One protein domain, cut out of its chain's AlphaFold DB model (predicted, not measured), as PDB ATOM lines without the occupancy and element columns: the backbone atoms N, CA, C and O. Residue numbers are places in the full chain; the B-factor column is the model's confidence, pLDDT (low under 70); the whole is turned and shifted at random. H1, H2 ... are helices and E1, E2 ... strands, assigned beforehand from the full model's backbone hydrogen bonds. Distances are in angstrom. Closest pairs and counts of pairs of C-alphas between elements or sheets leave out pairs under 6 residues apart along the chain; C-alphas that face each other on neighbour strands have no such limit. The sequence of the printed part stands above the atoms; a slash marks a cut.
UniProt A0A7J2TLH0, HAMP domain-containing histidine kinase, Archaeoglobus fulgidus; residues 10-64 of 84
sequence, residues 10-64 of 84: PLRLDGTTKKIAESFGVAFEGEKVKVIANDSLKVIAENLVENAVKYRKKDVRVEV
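Overview. This is residues 10 to 64 of the 84 residues of the protein "HAMP domain-containing histidine kinase" of Archaeoglobus fulgidus (UniProt A0A7J2TLH0). A small elongated body in which the shorter helix H1 packs both on the longer helix H2 and on a ribbon of two parallel strands, E2 and E4. A second, shorter ribbon, E1 and E3, antiparallel, lies at one end of the body, by the first residues of H1. The printed part has 55 residues with two named helices and four named strands, in the order E1 H1 E2 E3 H2 E4, of mixed class, helices and strands. It is compact, with a radius of gyration of the C-alphas of 10.9 A and spans of 33 by 21 by 13 A.

Along the chain. E1, residues 10 to 12, begins at C-alpha 10 (20.252, 1.756, -23.478). H1, residues 13 to 23, is 15.6 A long. E2 is residues 27 to 30 and E3 residues 34 to 37. H2, residues 40 to 56, is 24.2 A long and begins at C-alpha 40 (28.708, 10.221, -28.773). E4, residues 60 to 64, is 13.7 A long and ends at C-alpha 64 (20.071, -0.351, -39.312).

Arrangement. E1 and E3 are antiparallel at 126 degrees, with N 11 and O 35 2.8 A apart, within hydrogen-bond range. The closest C-alphas of H1 and E3 are those of Leu 13 and Lys 34, 5.8 A. H1 and E2 come closest at C-alphas 18 and 28, 6.1 A. E2 and E4 are parallel at 17 degrees, with N 29 and O 62 2.9 A apart, within hydrogen-bond range. H1 and E4 come closest at C-alphas 14 and 64, 5.8 A. H2 touches H1 with residues 42 to 49 alone, closest at C-alphas 46 and 20, 6.1 A, at a steep tilt of 40 degrees, the same way. H2 and E4 come closest at C-alphas 52 and 60, 6.5 A. E3 and E4 are apart. In H1 and H2 every O i to N i+4 pair is within hydrogen-bond range.

Size, cuts and confidence. The two C-alphas farthest apart, those of Pro 10 and Lys 58, are 33.0 A apart. The printed part has no cut, and its five links are tight. Residues 57 to 58 have pLDDT under 70; the mean of the printed part is 92.0.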
ATOM      1  N   PRO A  10      21.033   2.361 -22.409       93.81
ATOM      2  CA  PRO A  10      20.252   1.756 -23.478       93.81
ATOM      3  C   PRO A  10      19.732   2.814 -24.460       93.81
ATOM      4  O   PRO A  10      18.978   3.710 -24.084       93.81
ATOM      5  N   LEU A  11      20.088   2.674 -25.733       93.62
ATOM      6  CA  LEU A  11      19.720   3.580 -26.817       93.62
ATOM      7  C   LEU A  11      19.069   2.810 -27.974       93.62
ATOM      8  O   LEU A  11      19.435   1.676 -28.287       93.62
ATOM      9  N   ARG A  12      18.081   3.436 -28.623       95.06
ATOM     10  CA  ARG A  12      17.428   2.928 -29.838       95.06
ATOM     11  C   ARG A  12      18.205   3.376 -31.068       95.06
ATOM     12  O   ARG A  12      17.968   4.475 -31.559       95.06
ATOM     13  N   LEU A  13      19.121   2.529 -31.541       95.62
ATOM     14  CA  LEU A  13      19.963   2.829 -32.701       95.62
ATOM     15  C   LEU A  13      19.091   3.128 -33.924       95.62
ATOM     16  O   LEU A  13      19.282   4.139 -34.584       95.62
ATOM     17  N   ASP A  14      18.064   2.311 -34.147       96.06
ATOM     18  CA  ASP A  14      17.092   2.482 -35.228       96.06
ATOM     19  C   ASP A  14      16.383   3.838 -35.175       96.06
ATOM     20  O   ASP A  14      16.326   4.558 -36.169       96.06
ATOM     21  N   GLY A  15      15.879   4.215 -33.999       96.06
ATOM     22  CA  GLY A  15      15.147   5.465 -33.820       96.06
ATOM     23  C   GLY A  15      16.036   6.698 -33.959       96.06
ATOM     24  O   GLY A  15      15.625   7.678 -34.580       96.06
ATOM     25  N   THR A  16      17.246   6.656 -33.398       95.00
ATOM     26  CA  THR A  16      18.219   7.749 -33.510       95.00
ATOM     27  C   THR A  16      18.653   7.931 -34.959       95.00
ATOM     28  O   THR A  16      18.544   9.029 -35.495       95.00
ATOM     29  N   THR A  17      19.058   6.851 -35.625       96.38
ATOM     30  CA  THR A  17      19.523   6.898 -37.011       96.38
ATOM     31  C   THR A  17      18.427   7.302 -37.988       96.38
ATOM     32  O   THR A  17      18.694   8.079 -38.901       96.38
ATOM     33  N   LYS A  18      17.190   6.828 -37.793       97.25
ATOM     34  CA  LYS A  18      16.058   7.216 -38.638       97.25
ATOM     35  C   LYS A  18      15.845   8.730 -38.636       97.25
ATOM     36  O   LYS A  18      15.744   9.319 -39.704       97.25
ATOM     37  N   LYS A  19      15.847   9.360 -37.455       96.94
ATOM     38  CA  LYS A  19      15.685  10.819 -37.326       96.94
ATOM     39  C   LYS A  19      16.793  11.591 -38.040       96.94
ATOM     40  O   LYS A  19      16.515  12.601 -38.672       96.94
ATOM     41  N   ILE A  20      18.029  11.101 -37.947       96.19
ATOM     42  CA  ILE A  20      19.184  11.688 -38.636       96.19
ATOM     43  C   ILE A  20      19.002  11.563 -40.154       96.19
ATOM     44  O   ILE A  20      19.094  12.550 -40.875       96.19
ATOM     45  N   ALA A  21      18.691  10.368 -40.660       94.31
ATOM     46  CA  ALA A  21      18.459  10.165 -42.089       94.31
ATOM     47  C   ALA A  21      17.327  11.069 -42.618       94.31
ATOM     48  O   ALA A  21      17.497  11.724 -43.646       94.31
ATOM     49  N   GLU A  22      16.219  11.179 -41.877       95.06
ATOM     50  CA  GLU A  22      15.096  12.070 -42.195       95.06
ATOM     51  C   GLU A  22      15.516  13.547 -42.231       95.06
ATOM     52  O   GLU A  22      15.136  14.252 -43.166       95.06
ATOM     53  N   SER A  23      16.348  14.020 -41.290       95.88
ATOM     54  CA  SER A  23      16.817  15.416 -41.285       95.88
ATOM     55  C   SER A  23      17.702  15.771 -42.482       95.88
ATOM     56  O   SER A  23      17.776  16.938 -42.857       95.88
ATOM     57  N   PHE A  24      18.347  14.777 -43.098       92.62
ATOM     58  CA  PHE A  24      19.148  14.951 -44.311       92.62
ATOM     59  C   PHE A  24      18.398  14.588 -45.608       92.62
ATOM     60  O   PHE A  24      18.985  14.667 -46.688       92.62
ATOM     61  N   GLY A  25      17.123  14.187 -45.537       92.12
ATOM     62  CA  GLY A  25      16.346  13.763 -46.709       92.12
ATOM     63  C   GLY A  25      16.832  12.451 -47.337       92.12
ATOM     64  O   GLY A  25      16.708  12.255 -48.545       92.12
ATOM     65  N   VAL A  26      17.418  11.562 -46.534       91.31
ATOM     66  CA  VAL A  26      18.024  10.297 -46.969       91.31
ATOM     67  C   VAL A  26      17.081   9.124 -46.708       91.31
ATOM     68  O   VAL A  26      16.409   9.061 -45.679       91.31
ATOM     69  N   ALA A  27      17.055   8.152 -47.624       90.88
ATOM     70  CA  ALA A  27      16.271   6.935 -47.447       90.88
ATOM     71  C   ALA A  27      16.801   6.091 -46.273       90.88
ATOM     72  O   ALA A  27      17.992   5.772 -46.210       90.88
ATOM     73  N   PHE A  28      15.892   5.693 -45.383       94.25
ATOM     74  CA  PHE A  28      16.174   4.853 -44.224       94.25
ATOM     75  C   PHE A  28      15.451   3.508 -44.325       94.25
ATOM     76  O   PHE A  28      14.249   3.459 -44.589       94.25
ATOM     77  N   GLU A  29      16.172   2.430 -44.039       95.38
ATOM     78  CA  GLU A  29      15.643   1.076 -43.888       95.38
ATOM     79  C   GLU A  29      16.172   0.493 -42.573       95.38
ATOM     80  O   GLU A  29      17.325   0.714 -42.213       95.38
ATOM     81  N   GLY A  30      15.364  -0.242 -41.809       93.19
ATOM     82  CA  GLY A  30      15.945  -0.903 -40.648       93.19
ATOM     83  C   GLY A  30      15.012  -1.636 -39.708       93.19
ATOM     84  O   GLY A  30      13.793  -1.468 -39.705       93.19
ATOM     85  N   GLU A  31      15.651  -2.447 -38.877       94.81
ATOM     86  CA  GLU A  31      15.063  -3.259 -37.821       94.81
ATOM     87  C   GLU A  31      15.089  -2.526 -36.475       94.81
ATOM     88  O   GLU A  31      15.863  -1.597 -36.259       94.81
ATOM     89  N   LYS A  32      14.292  -2.989 -35.505       96.25
ATOM     90  CA  LYS A  32      14.342  -2.458 -34.135       96.25
ATOM     91  C   LYS A  32      15.617  -2.932 -33.429       96.25
ATOM     92  O   LYS A  32      15.688  -4.081 -32.997       96.25
ATOM     93  N   VAL A  33      16.582  -2.031 -33.233       97.00
ATOM     94  CA  VAL A  33      17.878  -2.336 -32.606       97.00
ATOM     95  C   VAL A  33      18.102  -1.478 -31.359       97.00
ATOM     96  O   VAL A  33      18.079  -0.248 -31.407       97.00
ATOM     97  N   LYS A  34      18.352  -2.140 -30.223       95.94
ATOM     98  CA  LYS A  34      18.779  -1.510 -28.966       95.94
ATOM     99  C   LYS A  34      20.257  -1.805 -28.722       95.94
ATOM    100  O   LYS A  34      20.662  -2.958 -28.830       95.94
ATOM    101  N   VAL A  35      21.024  -0.784 -28.360       94.62
ATOM    102  CA  VAL A  35      22.452  -0.880 -28.015       94.62
ATOM    103  C   VAL A  35      22.715  -0.211 -26.669       94.62
ATOM    104  O   VAL A  35      21.906   0.600 -26.226       94.62
ATOM    105  N   ILE A  36      23.828  -0.546 -26.019       94.44
ATOM    106  CA  ILE A  36      24.341   0.206 -24.869       94.44
ATOM    107  C   ILE A  36      25.402   1.165 -25.406       94.44
ATOM    108  O   ILE A  36      26.411   0.713 -25.943       94.44
ATOM    109  N   ALA A  37      25.146   2.467 -25.330       92.38
ATOM    110  CA  ALA A  37      26.035   3.496 -25.858       92.38
ATOM    111  C   ALA A  37      25.838   4.819 -25.114       92.38
ATOM    112  O   ALA A  37      24.823   5.024 -24.448       92.38
ATOM    113  N   ASN A  38      26.809   5.715 -25.229       92.69
ATOM    114  CA  ASN A  38      26.694   7.093 -24.765       92.69
ATOM    115  C   ASN A  38      26.141   8.001 -25.884       92.69
ATOM    116  O   ASN A  38      25.815   7.550 -26.989       92.69
ATOM    117  N   ASP A  39      26.066   9.300 -25.605       88.19
ATOM    118  CA  ASP A  39      25.552  10.291 -26.555       88.19
ATOM    119  C   ASP A  39      26.488  10.541 -27.746       88.19
ATOM    120  O   ASP A  39      26.031  10.999 -28.799       88.19
ATOM    121  N   SER A  40      27.762  10.140 -27.657       91.75
ATOM    122  CA  SER A  40      28.708  10.221 -28.773       91.75
ATOM    123  C   SER A  40      28.258   9.390 -29.982       91.75
ATOM    124  O   SER A  40      28.567   9.750 -31.115       91.75
ATOM    125  N   LEU A  41      27.480   8.315 -29.785       92.69
ATOM    126  CA  LEU A  41      26.942   7.510 -30.890       92.69
ATOM    127  C   LEU A  41      26.059   8.338 -31.834       92.69
ATOM    128  O   LEU A  41      26.101   8.138 -33.048       92.69
ATOM    129  N   LYS A  42      25.276   9.277 -31.287       93.12
ATOM    130  CA  LYS A  42      24.448  10.179 -32.093       93.12
ATOM    131  C   LYS A  42      25.333  11.067 -32.968       93.12
ATOM    132  O   LYS A  42      25.096  11.139 -34.169       93.12
ATOM    133  N   VAL A  43      26.377  11.653 -32.382       94.25
ATOM    134  CA  VAL A  43      27.347  12.507 -33.088       94.25
ATOM    135  C   VAL A  43      28.060  11.730 -34.198       94.25
ATOM    136  O   VAL A  43      28.191  12.216 -35.317       94.25
ATOM    137  N   ILE A  44      28.477  10.488 -33.927       94.31
ATOM    138  CA  ILE A  44      29.110   9.617 -34.929       94.31
ATOM    139  C   ILE A  44      28.146   9.340 -36.092       94.31
ATOM    140  O   ILE A  44      28.536   9.464 -37.252       94.31
ATOM    141  N   ALA A  45      26.893   8.985 -35.799       94.88
ATOM    142  CA  ALA A  45      25.894   8.710 -36.828       94.88
ATOM    143  C   ALA A  45      25.563   9.959 -37.665       94.88
ATOM    144  O   ALA A  45      25.482   9.856 -38.889       94.88
ATOM    145  N   GLU A  46      25.423  11.127 -37.031       95.81
ATOM    146  CA  GLU A  46      25.214  12.413 -37.712       95.81
ATOM    147  C   GLU A  46      26.362  12.715 -38.674       95.81
ATOM    148  O   GLU A  46      26.116  12.917 -39.862       95.81
ATOM    149  N   ASN A  47      27.608  12.618 -38.207       95.06
ATOM    150  CA  ASN A  47      28.788  12.881 -39.031       95.06
ATOM    151  C   ASN A  47      28.908  11.916 -40.222       95.06
ATOM    152  O   ASN A  47      29.307  12.323 -41.314       95.06
ATOM    153  N   LEU A  48      28.571  10.634 -40.042       93.12
ATOM    154  CA  LEU A  48      28.600   9.651 -41.131       93.12
ATOM    155  C   LEU A  48      27.577   9.985 -42.224       93.12
ATOM    156  O   LEU A  48      27.910   9.948 -43.411       93.12
ATOM    157  N   VAL A  49      26.346  10.319 -41.831       93.06
ATOM    158  CA  VAL A  49      25.277  10.666 -42.777       93.06
ATOM    159  C   VAL A  49      25.565  12.007 -43.449       93.06
ATOM    160  O   VAL A  49      25.465  12.097 -44.672       93.06
ATOM    161  N   GLU A  50      25.985  13.020 -42.688       93.44
ATOM    162  CA  GLU A  50      26.354  14.333 -43.223       93.44
ATOM    163  C   GLU A  50      27.452  14.205 -44.281       93.44
ATOM    164  O   GLU A  50      27.311  14.740 -45.381       93.44
ATOM    165  N   ASN A  51      28.513  13.444 -43.996       91.00
ATOM    166  CA  ASN A  51      29.602  13.229 -44.946       91.00
ATOM    167  C   ASN A  51      29.111  12.548 -46.228       91.00
ATOM    168  O   ASN A  51      29.399  13.026 -47.328       91.00
ATOM    169  N   ALA A  52      28.329  11.474 -46.115       90.25
ATOM    170  CA  ALA A  52      27.787  10.795 -47.290       90.25
ATOM    171  C   ALA A  52      26.940  11.751 -48.154       90.25
ATOM    172  O   ALA A  52      27.093  11.807 -49.376       90.25
ATOM    173  N   VAL A  53      26.099  12.575 -47.527       90.38
ATOM    174  CA  VAL A  53      25.230  13.533 -48.225       90.38
ATOM    175  C   VAL A  53      26.034  14.663 -48.864       90.38
ATOM    176  O   VAL A  53      25.836  14.970 -50.045       90.38
ATOM    177  N   LYS A  54      26.971  15.254 -48.119       87.56
ATOM    178  CA  LYS A  54      27.786  16.398 -48.546       87.56
ATOM    179  C   LYS A  54      28.611  16.084 -49.788       87.56
ATOM    180  O   LYS A  54      28.657  16.906 -50.704       87.56
ATOM    181  N   TYR A  55      29.237  14.909 -49.833       81.38
ATOM    182  CA  TYR A  55      30.188  14.561 -50.891       81.38
ATOM    183  C   TYR A  55      29.571  13.788 -52.059       81.38
ATOM    184  O   TYR A  55      30.136  13.811 -53.152       81.38
ATOM    185  N   ARG A  56      28.434  13.106 -51.867       70.38
ATOM    186  CA  ARG A  56      27.921  12.166 -52.879       70.38
ATOM    187  C   ARG A  56      26.546  12.495 -53.428       70.38
ATOM    188  O   ARG A  56      26.282  12.031 -54.528       70.38
ATOM    189  N   LYS A  57      25.752  13.351 -52.756       66.31
ATOM    190  CA  LYS A  57      24.463  13.995 -53.141       66.31
ATOM    191  C   LYS A  57      23.365  13.150 -53.823       66.31
ATOM    192  O   LYS A  57      22.219  13.586 -53.838       66.31
ATOM    193  N   LYS A  58      23.660  11.984 -54.388       67.75
ATOM    194  CA  LYS A  58      22.760  11.067 -55.081       67.75
ATOM    195  C   LYS A  58      22.990   9.671 -54.504       67.75
ATOM    196  O   LYS A  58      24.130   9.253 -54.322       67.75
ATOM    197  N   ASP A  59      21.894   8.987 -54.193       79.31
ATOM    198  CA  ASP A  59      21.859   7.580 -53.775       79.31
ATOM    199  C   ASP A  59      22.559   7.241 -52.448       79.31
ATOM    200  O   ASP A  59      23.188   6.186 -52.324       79.31
ATOM    201  N   VAL A  60      22.423   8.103 -51.435       89.12
ATOM    202  CA  VAL A  60      22.741   7.717 -50.051       89.12
ATOM    203  C   VAL A  60      21.592   6.869 -49.495       89.12
ATOM    204  O   VAL A  60      20.419   7.226 -49.626       89.12
ATOM    205  N   ARG A  61      21.926   5.748 -48.858       91.69
ATOM    206  CA  ARG A  61      21.006   4.899 -48.095       91.69
ATOM    207  C   ARG A  61      21.576   4.660 -46.705       91.69
ATOM    208  O   ARG A  61      22.769   4.389 -46.556       91.69
ATOM    209  N   VAL A  62      20.707   4.719 -45.705       94.56
ATOM    210  CA  VAL A  62      21.036   4.391 -44.320       94.56
ATOM    211  C   VAL A  62      20.260   3.146 -43.909       94.56
ATOM    212  O   VAL A  62      19.046   3.081 -44.081       94.56
ATOM    213  N   GLU A  63      20.970   2.160 -43.374       96.75
ATOM    214  CA  GLU A  63      20.425   0.883 -42.926       96.75
ATOM    215  C   GLU A  63      20.786   0.637 -41.457       96.75
ATOM    216  O   GLU A  63      21.934   0.836 -41.049       96.75
ATOM    217  N   VAL A  64      19.819   0.182 -40.659       97.50
ATOM    218  CA  VAL A  64      20.071  -0.351 -39.312       97.50
ATOM    219  C   VAL A  64      19.588  -1.788 -39.233       97.50
ATOM    220  O   VAL A  64      18.413  -2.061 -39.449       97.50
TER     221      VAL A  64